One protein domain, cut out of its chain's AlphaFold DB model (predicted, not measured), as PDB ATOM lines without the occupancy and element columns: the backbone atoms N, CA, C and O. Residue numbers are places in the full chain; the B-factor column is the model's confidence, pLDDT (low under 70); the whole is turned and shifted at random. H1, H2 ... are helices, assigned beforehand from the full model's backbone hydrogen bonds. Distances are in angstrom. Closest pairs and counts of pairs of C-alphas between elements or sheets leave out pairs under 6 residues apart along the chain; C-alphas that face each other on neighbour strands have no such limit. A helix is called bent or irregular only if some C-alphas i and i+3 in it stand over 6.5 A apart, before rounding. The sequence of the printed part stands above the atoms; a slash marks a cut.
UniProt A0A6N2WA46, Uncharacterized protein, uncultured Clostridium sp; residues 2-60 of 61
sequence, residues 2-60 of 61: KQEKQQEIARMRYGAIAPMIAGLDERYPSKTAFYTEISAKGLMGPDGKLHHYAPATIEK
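What this domain is: This is residues 2 to 60 of the 61 residues of an uncharacterized protein of uncultured Clostridium sp (UniProt A0A6N2WA46). One long helix, H1, kinked past its middle, makes the longest axis; the shorter H2 folds back across its later half at a steep tilt, and the small H3 packs on H2 and meets H1 near the kink. Between H2 and H3, residues 42 to 54 form a loop with a short antiparallel pairing of residues 43 to 44 with residues 50 to 51, reaching back toward the first half of H1. The printed part has 59 residues with three named helices, in the order H1, H2, H3, and no named strand; its class is all helix. It is only just compact, close to loose, with a radius of gyration of the C-alphas of 12.0 A, and its elongated outline spans 38 by 21 by 17 A.

How they stand to each other: H1, residues 2 to 22, has a kink of 49 degrees near residue 16, and is irregular, with C-alphas 16 and 19 7.4 A apart. H2, residues 31 to 41, is close to H1 but not clearly touching; the closest C-alphas, of Ala 16 and Ile 38, are 7.6 A apart. The two helices run opposite ways at a steep tilt of 47 degrees. H3, residues 55 to 58, touches H2, the closest C-alphas being those of Tyr 35 and Pro 55, 4.9 A apart. H3 only just touches H1, with 3 pairs of C-alphas within 8 A, through residues 13 to 17 of H1 alone; the closest C-alphas, of Ile 17 and Ile 58, are 7.5 A apart. Every O i to N i+4 pair is within hydrogen-bond range in H2, and 15 of 17 are in H1; H3 is too short for such a pair.

Where its parts are: H1 begins with C-alpha 2 at (140.887, 184.014, 231.955) and measures 29.5 A from first to last C-alpha. H2 measures 15.5 A, from C-alpha 31 at (155.939, 164.677, 210.521). H3 measures 5.2 A and ends with C-alpha 58 at (152.656, 168.889, 219.988).

The domain as a whole: The C-alphas farthest apart, of Lys 2 and Pro 29, are 39.0 A apart. The printed part has no cut; the link from H1 to H2 is short and that from H2 to H3 is long. The mean pLDDT of the printed part is 93.7, and residue 2 is under 70.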
ATOM      1  N   LYS A   2     140.894 185.468 232.296       68.50
ATOM      2  CA  LYS A   2     140.887 184.014 231.955       68.50
ATOM      3  C   LYS A   2     140.871 183.705 230.449       68.50
ATOM      4  O   LYS A   2     141.554 182.781 230.026       68.50
ATOM      5  N   GLN A   3     140.116 184.467 229.658       80.19
ATOM      6  CA  GLN A   3     139.948 184.191 228.225       80.19
ATOM      7  C   GLN A   3     141.174 184.585 227.395       80.19
ATOM      8  O   GLN A   3     141.604 183.799 226.565       80.19
ATOM      9  N   GLU A   4     141.779 185.746 227.656       86.50
ATOM     10  CA  GLU A   4     142.942 186.237 226.895       86.50
ATOM     11  C   GLU A   4     144.121 185.265 226.977       86.50
ATOM     12  O   GLU A   4     144.607 184.797 225.955       86.50
ATOM     13  N   LYS A   5     144.480 184.823 228.189       88.25
ATOM     14  CA  LYS A   5     145.556 183.843 228.383       88.25
ATOM     15  C   LYS A   5     145.277 182.511 227.676       88.25
ATOM     16  O   LYS A   5     146.188 181.891 227.137       88.25
ATOM     17  N   GLN A   6     144.022 182.053 227.665       90.62
ATOM     18  CA  GLN A   6     143.639 180.846 226.925       90.62
ATOM     19  C   GLN A   6     143.726 181.055 225.409       90.62
ATOM     20  O   GLN A   6     144.195 180.162 224.706       90.62
ATOM     21  N   GLN A   7     143.327 182.228 224.910       93.56
ATOM     22  CA  GLN A   7     143.444 182.589 223.498       93.56
ATOM     23  C   GLN A   7     144.906 182.657 223.057       93.56
ATOM     24  O   GLN A   7     145.236 182.156 221.987       93.56
ATOM     25  N   GLU A   8     145.797 183.219 223.872       94.62
ATOM     26  CA  GLU A   8     147.225 183.272 223.551       94.62
ATOM     27  C   GLU A   8     147.860 181.878 223.531       94.62
ATOM     28  O   GLU A   8     148.611 181.563 222.610       94.62
ATOM     29  N   ILE A   9     147.502 180.999 224.478       94.25
ATOM     30  CA  ILE A   9     147.939 179.593 224.454       94.25
ATOM     31  C   ILE A   9     147.423 178.893 223.191       94.25
ATOM     32  O   ILE A   9     148.177 178.171 222.541       94.25
ATOM     33  N   ALA A  10     146.155 179.099 222.825       95.06
ATOM     34  CA  ALA A  10     145.583 178.514 221.615       95.06
ATOM     35  C   ALA A  10     146.305 179.014 220.354       95.06
ATOM     36  O   ALA A  10     146.667 178.206 219.503       95.06
ATOM     37  N   ARG A  11     146.588 180.319 220.267       95.50
ATOM     38  CA  ARG A  11     147.358 180.918 219.165       95.50
ATOM     39  C   ARG A  11     148.771 180.350 219.080       95.50
ATOM     40  O   ARG A  11     149.205 180.012 217.986       95.50
ATOM     41  N   MET A  12     149.462 180.199 220.210       95.75
ATOM     42  CA  MET A  12     150.794 179.588 220.261       95.75
ATOM     43  C   MET A  12     150.766 178.150 219.726       95.75
ATOM     44  O   MET A  12     151.571 177.799 218.865       95.75
ATOM     45  N   ARG A  13     149.826 177.322 220.204       96.19
ATOM     46  CA  ARG A  13     149.687 175.925 219.761       96.19
ATOM     47  C   ARG A  13     149.360 175.835 218.278       96.19
ATOM     48  O   ARG A  13     150.035 175.109 217.557       96.19
ATOM     49  N   TYR A  14     148.382 176.620 217.827       96.12
ATOM     50  CA  TYR A  14     148.003 176.676 216.421       96.12
ATOM     51  C   TYR A  14     149.177 177.120 215.545       96.12
ATOM     52  O   TYR A  14     149.446 176.504 214.523       96.12
ATOM     53  N   GLY A  15     149.937 178.133 215.974       95.00
ATOM     54  CA  GLY A  15     151.140 178.579 215.274       95.00
ATOM     55  C   GLY A  15     152.202 177.483 215.145       95.00
ATOM     56  O   GLY A  15     152.832 177.373 214.097       95.00
ATOM     57  N   ALA A  16     152.365 176.637 216.166       95.62
ATOM     58  CA  ALA A  16     153.307 175.519 216.127       95.62
ATOM     59  C   ALA A  16     152.908 174.433 215.111       95.62
ATOM     60  O   ALA A  16     153.780 173.850 214.473       95.62
ATOM     61  N   ILE A  17     151.608 174.171 214.939       95.38
ATOM     62  CA  ILE A  17     151.097 173.136 214.023       95.38
ATOM     63  C   ILE A  17     150.644 173.686 212.666       95.38
ATOM     64  O   ILE A  17     150.317 172.905 211.779       95.38
ATOM     65  N   ALA A  18     150.628 175.004 212.460       95.81
ATOM     66  CA  ALA A  18     150.177 175.610 211.209       95.81
ATOM     67  C   ALA A  18     150.880 175.037 209.957       95.81
ATOM     68  O   ALA A  18     150.173 174.764 208.984       95.81
ATOM     69  N   PRO A  19     152.203 174.743 209.964       93.88
ATOM     70  CA  PRO A  19     152.858 174.068 208.838       93.88
ATOM     71  C   PRO A  19     152.272 172.685 208.518       93.88
ATOM     72  O   PRO A  19     152.225 172.285 207.363       93.88
ATOM     73  N   MET A  20     151.750 171.962 209.513       91.31
ATOM     74  CA  MET A  20     151.105 170.660 209.301       91.31
ATOM     75  C   MET A  20     149.760 170.765 208.581       91.31
ATOM     76  O   MET A  20     149.341 169.804 207.938       91.31
ATOM     77  N   ILE A  21     149.094 171.917 208.695       90.69
ATOM     78  CA  ILE A  21     147.799 172.201 208.068       90.69
ATOM     79  C   ILE A  21     148.005 172.797 206.673       90.69
ATOM     80  O   ILE A  21     147.329 172.402 205.729       90.69
ATOM     81  N   ALA A  22     148.942 173.739 206.544       92.19
ATOM     82  CA  ALA A  22     149.223 174.442 205.293       92.19
ATOM     83  C   ALA A  22     150.021 173.602 204.279       92.19
ATOM     84  O   ALA A  22     150.006 173.910 203.090       92.19
ATOM     85  N   GLY A  23     150.694 172.548 204.744       91.44
ATOM     86  CA  GLY A  23     151.610 171.734 203.950       91.44
ATOM     87  C   GLY A  23     153.009 171.804 204.544       91.44
ATOM     88  O   GLY A  23     153.585 172.883 204.683       91.44
ATOM     89  N   LEU A  24     153.535 170.643 204.937       93.38
ATOM     90  CA  LEU A  24     154.850 170.554 205.555       93.38
ATOM     91  C   LEU A  24     155.935 170.815 204.505       93.38
ATOM     92  O   LEU A  24     155.865 170.278 203.403       93.38
ATOM     93  N   ASP A  25     156.934 171.619 204.867       91.38
ATOM     94  CA  ASP A  25     158.102 171.896 204.027       91.38
ATOM     95  C   ASP A  25     158.814 170.586 203.636       91.38
ATOM     96  O   ASP A  25     159.060 169.729 204.492       91.38
ATOM     97  N   GLU A  26     159.157 170.441 202.352       91.88
ATOM     98  CA  GLU A  26     159.787 169.242 201.778       91.88
ATOM     99  C   GLU A  26     161.133 168.893 202.429       91.88
ATOM    100  O   GLU A  26     161.584 167.749 202.354       91.88
ATOM    101  N   ARG A  27     161.766 169.849 203.123       93.25
ATOM    102  CA  ARG A  27     162.979 169.604 203.912       93.25
ATOM    103  C   ARG A  27     162.763 168.608 205.050       93.25
ATOM    104  O   ARG A  27     163.733 168.031 205.540       93.25
ATOM    105  N   TYR A  28     161.525 168.444 205.523       93.81
ATOM    106  CA  TYR A  28     161.225 167.522 206.607       93.81
ATOM    107  C   TYR A  28     160.960 166.121 206.054       93.81
ATOM    108  O   TYR A  28     159.950 165.900 205.387       93.81
ATOM    109  N   PRO A  29     161.787 165.123 206.412       92.81
ATOM    110  CA  PRO A  29     161.616 163.759 205.915       92.81
ATOM    111  C   PRO A  29     160.369 163.066 206.487       92.81
ATOM    112  O   PRO A  29     159.971 162.007 206.011       92.81
ATOM    113  N   SER A  30     159.769 163.611 207.550       93.75
ATOM    114  CA  SER A  30     158.524 163.117 208.143       93.75
ATOM    115  C   SER A  30     157.903 164.142 209.098       93.75
ATOM    116  O   SER A  30     158.574 165.058 209.580       93.75
ATOM    117  N   LYS A  31     156.635 163.918 209.464       92.75
ATOM    118  CA  LYS A  31     155.939 164.677 210.521       92.75
ATOM    119  C   LYS A  31     156.661 164.574 211.869       92.75
ATOM    120  O   LYS A  31     156.792 165.557 212.590       92.75
ATOM    121  N   THR A  32     157.186 163.392 212.189       94.25
ATOM    122  CA  THR A  32     157.934 163.146 213.428       94.25
ATOM    123  C   THR A  32     159.211 163.978 213.496       94.25
ATOM    124  O   THR A  32     159.530 164.512 214.559       94.25
ATOM    125  N   ALA A  33     159.923 164.133 212.374       95.69
ATOM    126  CA  ALA A  33     161.111 164.985 212.309       95.69
ATOM    127  C   ALA A  33     160.762 166.450 212.614       95.69
ATOM    128  O   ALA A  33     161.440 167.088 213.417       95.69
ATOM    129  N   PHE A  34     159.652 166.942 212.060       96.62
ATOM    130  CA  PHE A  34     159.137 168.279 212.350       96.62
ATOM    131  C   PHE A  34     158.803 168.475 213.837       96.62
ATOM    132  O   PHE A  34     159.303 169.408 214.467       96.62
ATOM    133  N   TYR A  35     158.022 167.570 214.442       96.19
ATOM    134  CA  TYR A  35     157.679 167.679 215.866       96.19
ATOM    135  C   TYR A  35     158.901 167.561 216.784       96.19
ATOM    136  O   TYR A  35     158.953 168.219 217.824       96.19
ATOM    137  N   THR A  36     159.893 166.754 216.401       96.50
ATOM    138  CA  THR A  36     161.160 166.630 217.138       96.50
ATOM    139  C   THR A  36     161.954 167.934 217.094       96.50
ATOM    140  O   THR A  36     162.442 168.383 218.130       96.50
ATOM    141  N   GLU A  37     162.031 168.589 215.932       96.00
ATOM    142  CA  GLU A  37     162.705 169.883 215.798       96.00
ATOM    143  C   GLU A  37     162.013 170.974 216.623       96.00
ATOM    144  O   GLU A  37     162.681 171.690 217.367       96.00
ATOM    145  N   ILE A  38     160.679 171.077 216.554       95.75
ATOM    146  CA  ILE A  38     159.934 172.056 217.362       95.75
ATOM    147  C   ILE A  38     160.115 171.783 218.856       95.75
ATOM    148  O   ILE A  38     160.321 172.721 219.626       95.75
ATOM    149  N   SER A  39     160.075 170.517 219.272       96.94
ATOM    150  CA  SER A  39     160.322 170.124 220.662       96.94
ATOM    151  C   SER A  39     161.709 170.570 221.143       96.94
ATOM    152  O   SER A  39     161.831 171.181 222.210       96.94
ATOM    153  N   ALA A  40     162.744 170.346 220.328       97.06
ATOM    154  CA  ALA A  40     164.116 170.745 220.631       97.06
ATOM    155  C   ALA A  40     164.294 172.272 220.647       97.06
ATOM    156  O   ALA A  40     164.942 172.805 221.546       97.06
ATOM    157  N   LYS A  41     163.687 172.986 219.693       95.88
ATOM    158  CA  LYS A  41     163.746 174.453 219.600       95.88
ATOM    159  C   LYS A  41     162.987 175.145 220.733       95.88
ATOM    160  O   LYS A  41     163.393 176.220 221.167       95.88
ATOM    161  N   GLY A  42     161.910 174.525 221.210       95.38
ATOM    162  CA  GLY A  42     160.999 175.110 222.183       95.38
ATOM    163  C   GLY A  42     160.066 176.154 221.564       95.38
ATOM    164  O   GLY A  42     160.281 176.664 220.462       95.38
ATOM    165  N   LEU A  43     158.997 176.466 222.290       95.56
ATOM    166  CA  LEU A  43     157.974 177.425 221.887       95.56
ATOM    167  C   LEU A  43     157.894 178.560 222.896       95.56
ATOM    168  O   LEU A  43     157.882 178.330 224.106       95.56
ATOM    169  N   MET A  44     157.837 179.790 222.394       95.62
ATOM    170  CA  MET A  44     157.658 180.960 223.241       95.62
ATOM    171  C   MET A  44     156.224 180.988 223.766       95.62
ATOM    172  O   MET A  44     155.273 181.137 223.000       95.62
ATOM    173  N   GLY A  45     156.086 180.812 225.075       92.44
ATOM    174  CA  GLY A  45     154.816 180.915 225.769       92.44
ATOM    175  C   GLY A  45     154.368 182.369 225.926       92.44
ATOM    176  O   GLY A  45     155.184 183.290 225.851       92.44
ATOM    177  N   PRO A  46     153.078 182.599 226.217       90.69
ATOM    178  CA  PRO A  46     152.559 183.938 226.512       90.69
ATOM    179  C   PRO A  46     153.110 184.534 227.813       90.69
ATOM    180  O   PRO A  46     152.964 185.720 228.075       90.69
ATOM    181  N   ASP A  47     153.761 183.720 228.643       91.62
ATOM    182  CA  ASP A  47     154.522 184.170 229.808       91.62
ATOM    183  C   ASP A  47     155.939 184.663 229.453       91.62
ATOM    184  O   ASP A  47     156.719 184.973 230.354       91.62
ATOM    185  N   GLY A  48     156.285 184.713 228.161       92.56
ATOM    186  CA  GLY A  48     157.600 185.113 227.658       92.56
ATOM    187  C   GLY A  48     158.692 184.064 227.867       92.56
ATOM    188  O   GLY A  48     159.859 184.334 227.590       92.56
ATOM    189  N   LYS A  49     158.345 182.869 228.361       95.12
ATOM    190  CA  LYS A  49     159.304 181.787 228.602       95.12
ATOM    191  C   LYS A  49     159.332 180.814 227.436       95.12
ATOM    192  O   LYS A  49     158.331 180.605 226.756       95.12
ATOM    193  N   LEU A  50     160.488 180.196 227.225       96.19
ATOM    194  CA  LEU A  50     160.628 179.110 226.267       96.19
ATOM    195  C   LEU A  50     160.177 177.801 226.922       96.19
ATOM    196  O   LEU A  50     160.715 177.402 227.954       96.19
ATOM    197  N   HIS A  51     159.186 177.141 226.327       95.62
ATOM    198  CA  HIS A  51     158.648 175.868 226.801       95.62
ATOM    199  C   HIS A  51     159.003 174.751 225.828       95.62
ATOM    200  O   HIS A  51     158.709 174.832 224.634       95.62
ATOM    201  N   HIS A  52     159.594 173.683 226.355       97.38
ATOM    202  CA  HIS A  52     159.888 172.471 225.600       97.38
ATOM    203  C   HIS A  52     158.800 171.437 225.876       97.38
ATOM    204  O   HIS A  52     158.678 170.918 226.985       97.38
ATOM    205  N   TYR A  53     157.987 171.160 224.861       96.56
ATOM    206  CA  TYR A  53     156.937 170.147 224.923       96.56
ATOM    207  C   TYR A  53     157.414 168.870 224.250       96.56
ATOM    208  O   TYR A  53     158.153 168.928 223.268       96.56
ATOM    209  N   ALA A  54     156.974 167.712 224.741       97.31
ATOM    210  CA  ALA A  54     157.263 166.448 224.077       97.31
ATOM    211  C   ALA A  54     156.664 166.441 222.653       97.31
ATOM    212  O   ALA A  54     155.555 166.957 222.472       97.31
ATOM    213  N   PRO A  55     157.318 165.813 221.656       97.19
ATOM    214  CA  PRO A  55     156.789 165.739 220.291       97.19
ATOM    215  C   PRO A  55     155.356 165.189 220.241       97.19
ATOM    216  O   PRO A  55     154.485 165.781 219.613       97.19
ATOM    217  N   ALA A  56     155.076 164.140 221.022       96.62
ATOM    218  CA  ALA A  56     153.748 163.528 221.133       96.62
ATOM    219  C   ALA A  56     152.680 164.445 221.767       96.62
ATOM    220  O   ALA A  56     151.483 164.185 221.652       96.62
ATOM    221  N   THR A  57     153.088 165.492 222.492       96.69
ATOM    222  CA  THR A  57     152.172 166.528 222.986       96.69
ATOM    223  C   THR A  57     151.824 167.509 221.877       96.69
ATOM    224  O   THR A  57     150.653 167.841 221.731       96.69
ATOM    225  N   ILE A  58     152.822 167.941 221.100       96.12
ATOM    226  CA  ILE A  58     152.656 168.889 219.988       96.12
ATOM    227  C   ILE A  58     151.812 168.262 218.873       96.12
ATOM    228  O   ILE A  58     150.948 168.922 218.314       96.12
ATOM    229  N   GLU A  59     152.007 166.970 218.606       94.81
ATOM    230  CA  GLU A  59     151.228 166.203 217.625       94.81
ATOM    231  C   GLU A  59     149.716 166.179 217.917       94.81
ATOM    232  O   GLU A  59     148.919 165.978 217.006       94.81
ATOM    233  N   LYS A  60     149.312 166.373 219.178       94.19
ATOM    234  CA  LYS A  60     147.907 166.325 219.616       94.19
ATOM    235  C   LYS A  60     147.231 167.696 219.690       94.19
ATOM    236  O   LYS A  60     146.102 167.771 220.180       94.19
TER     237      LYS A  60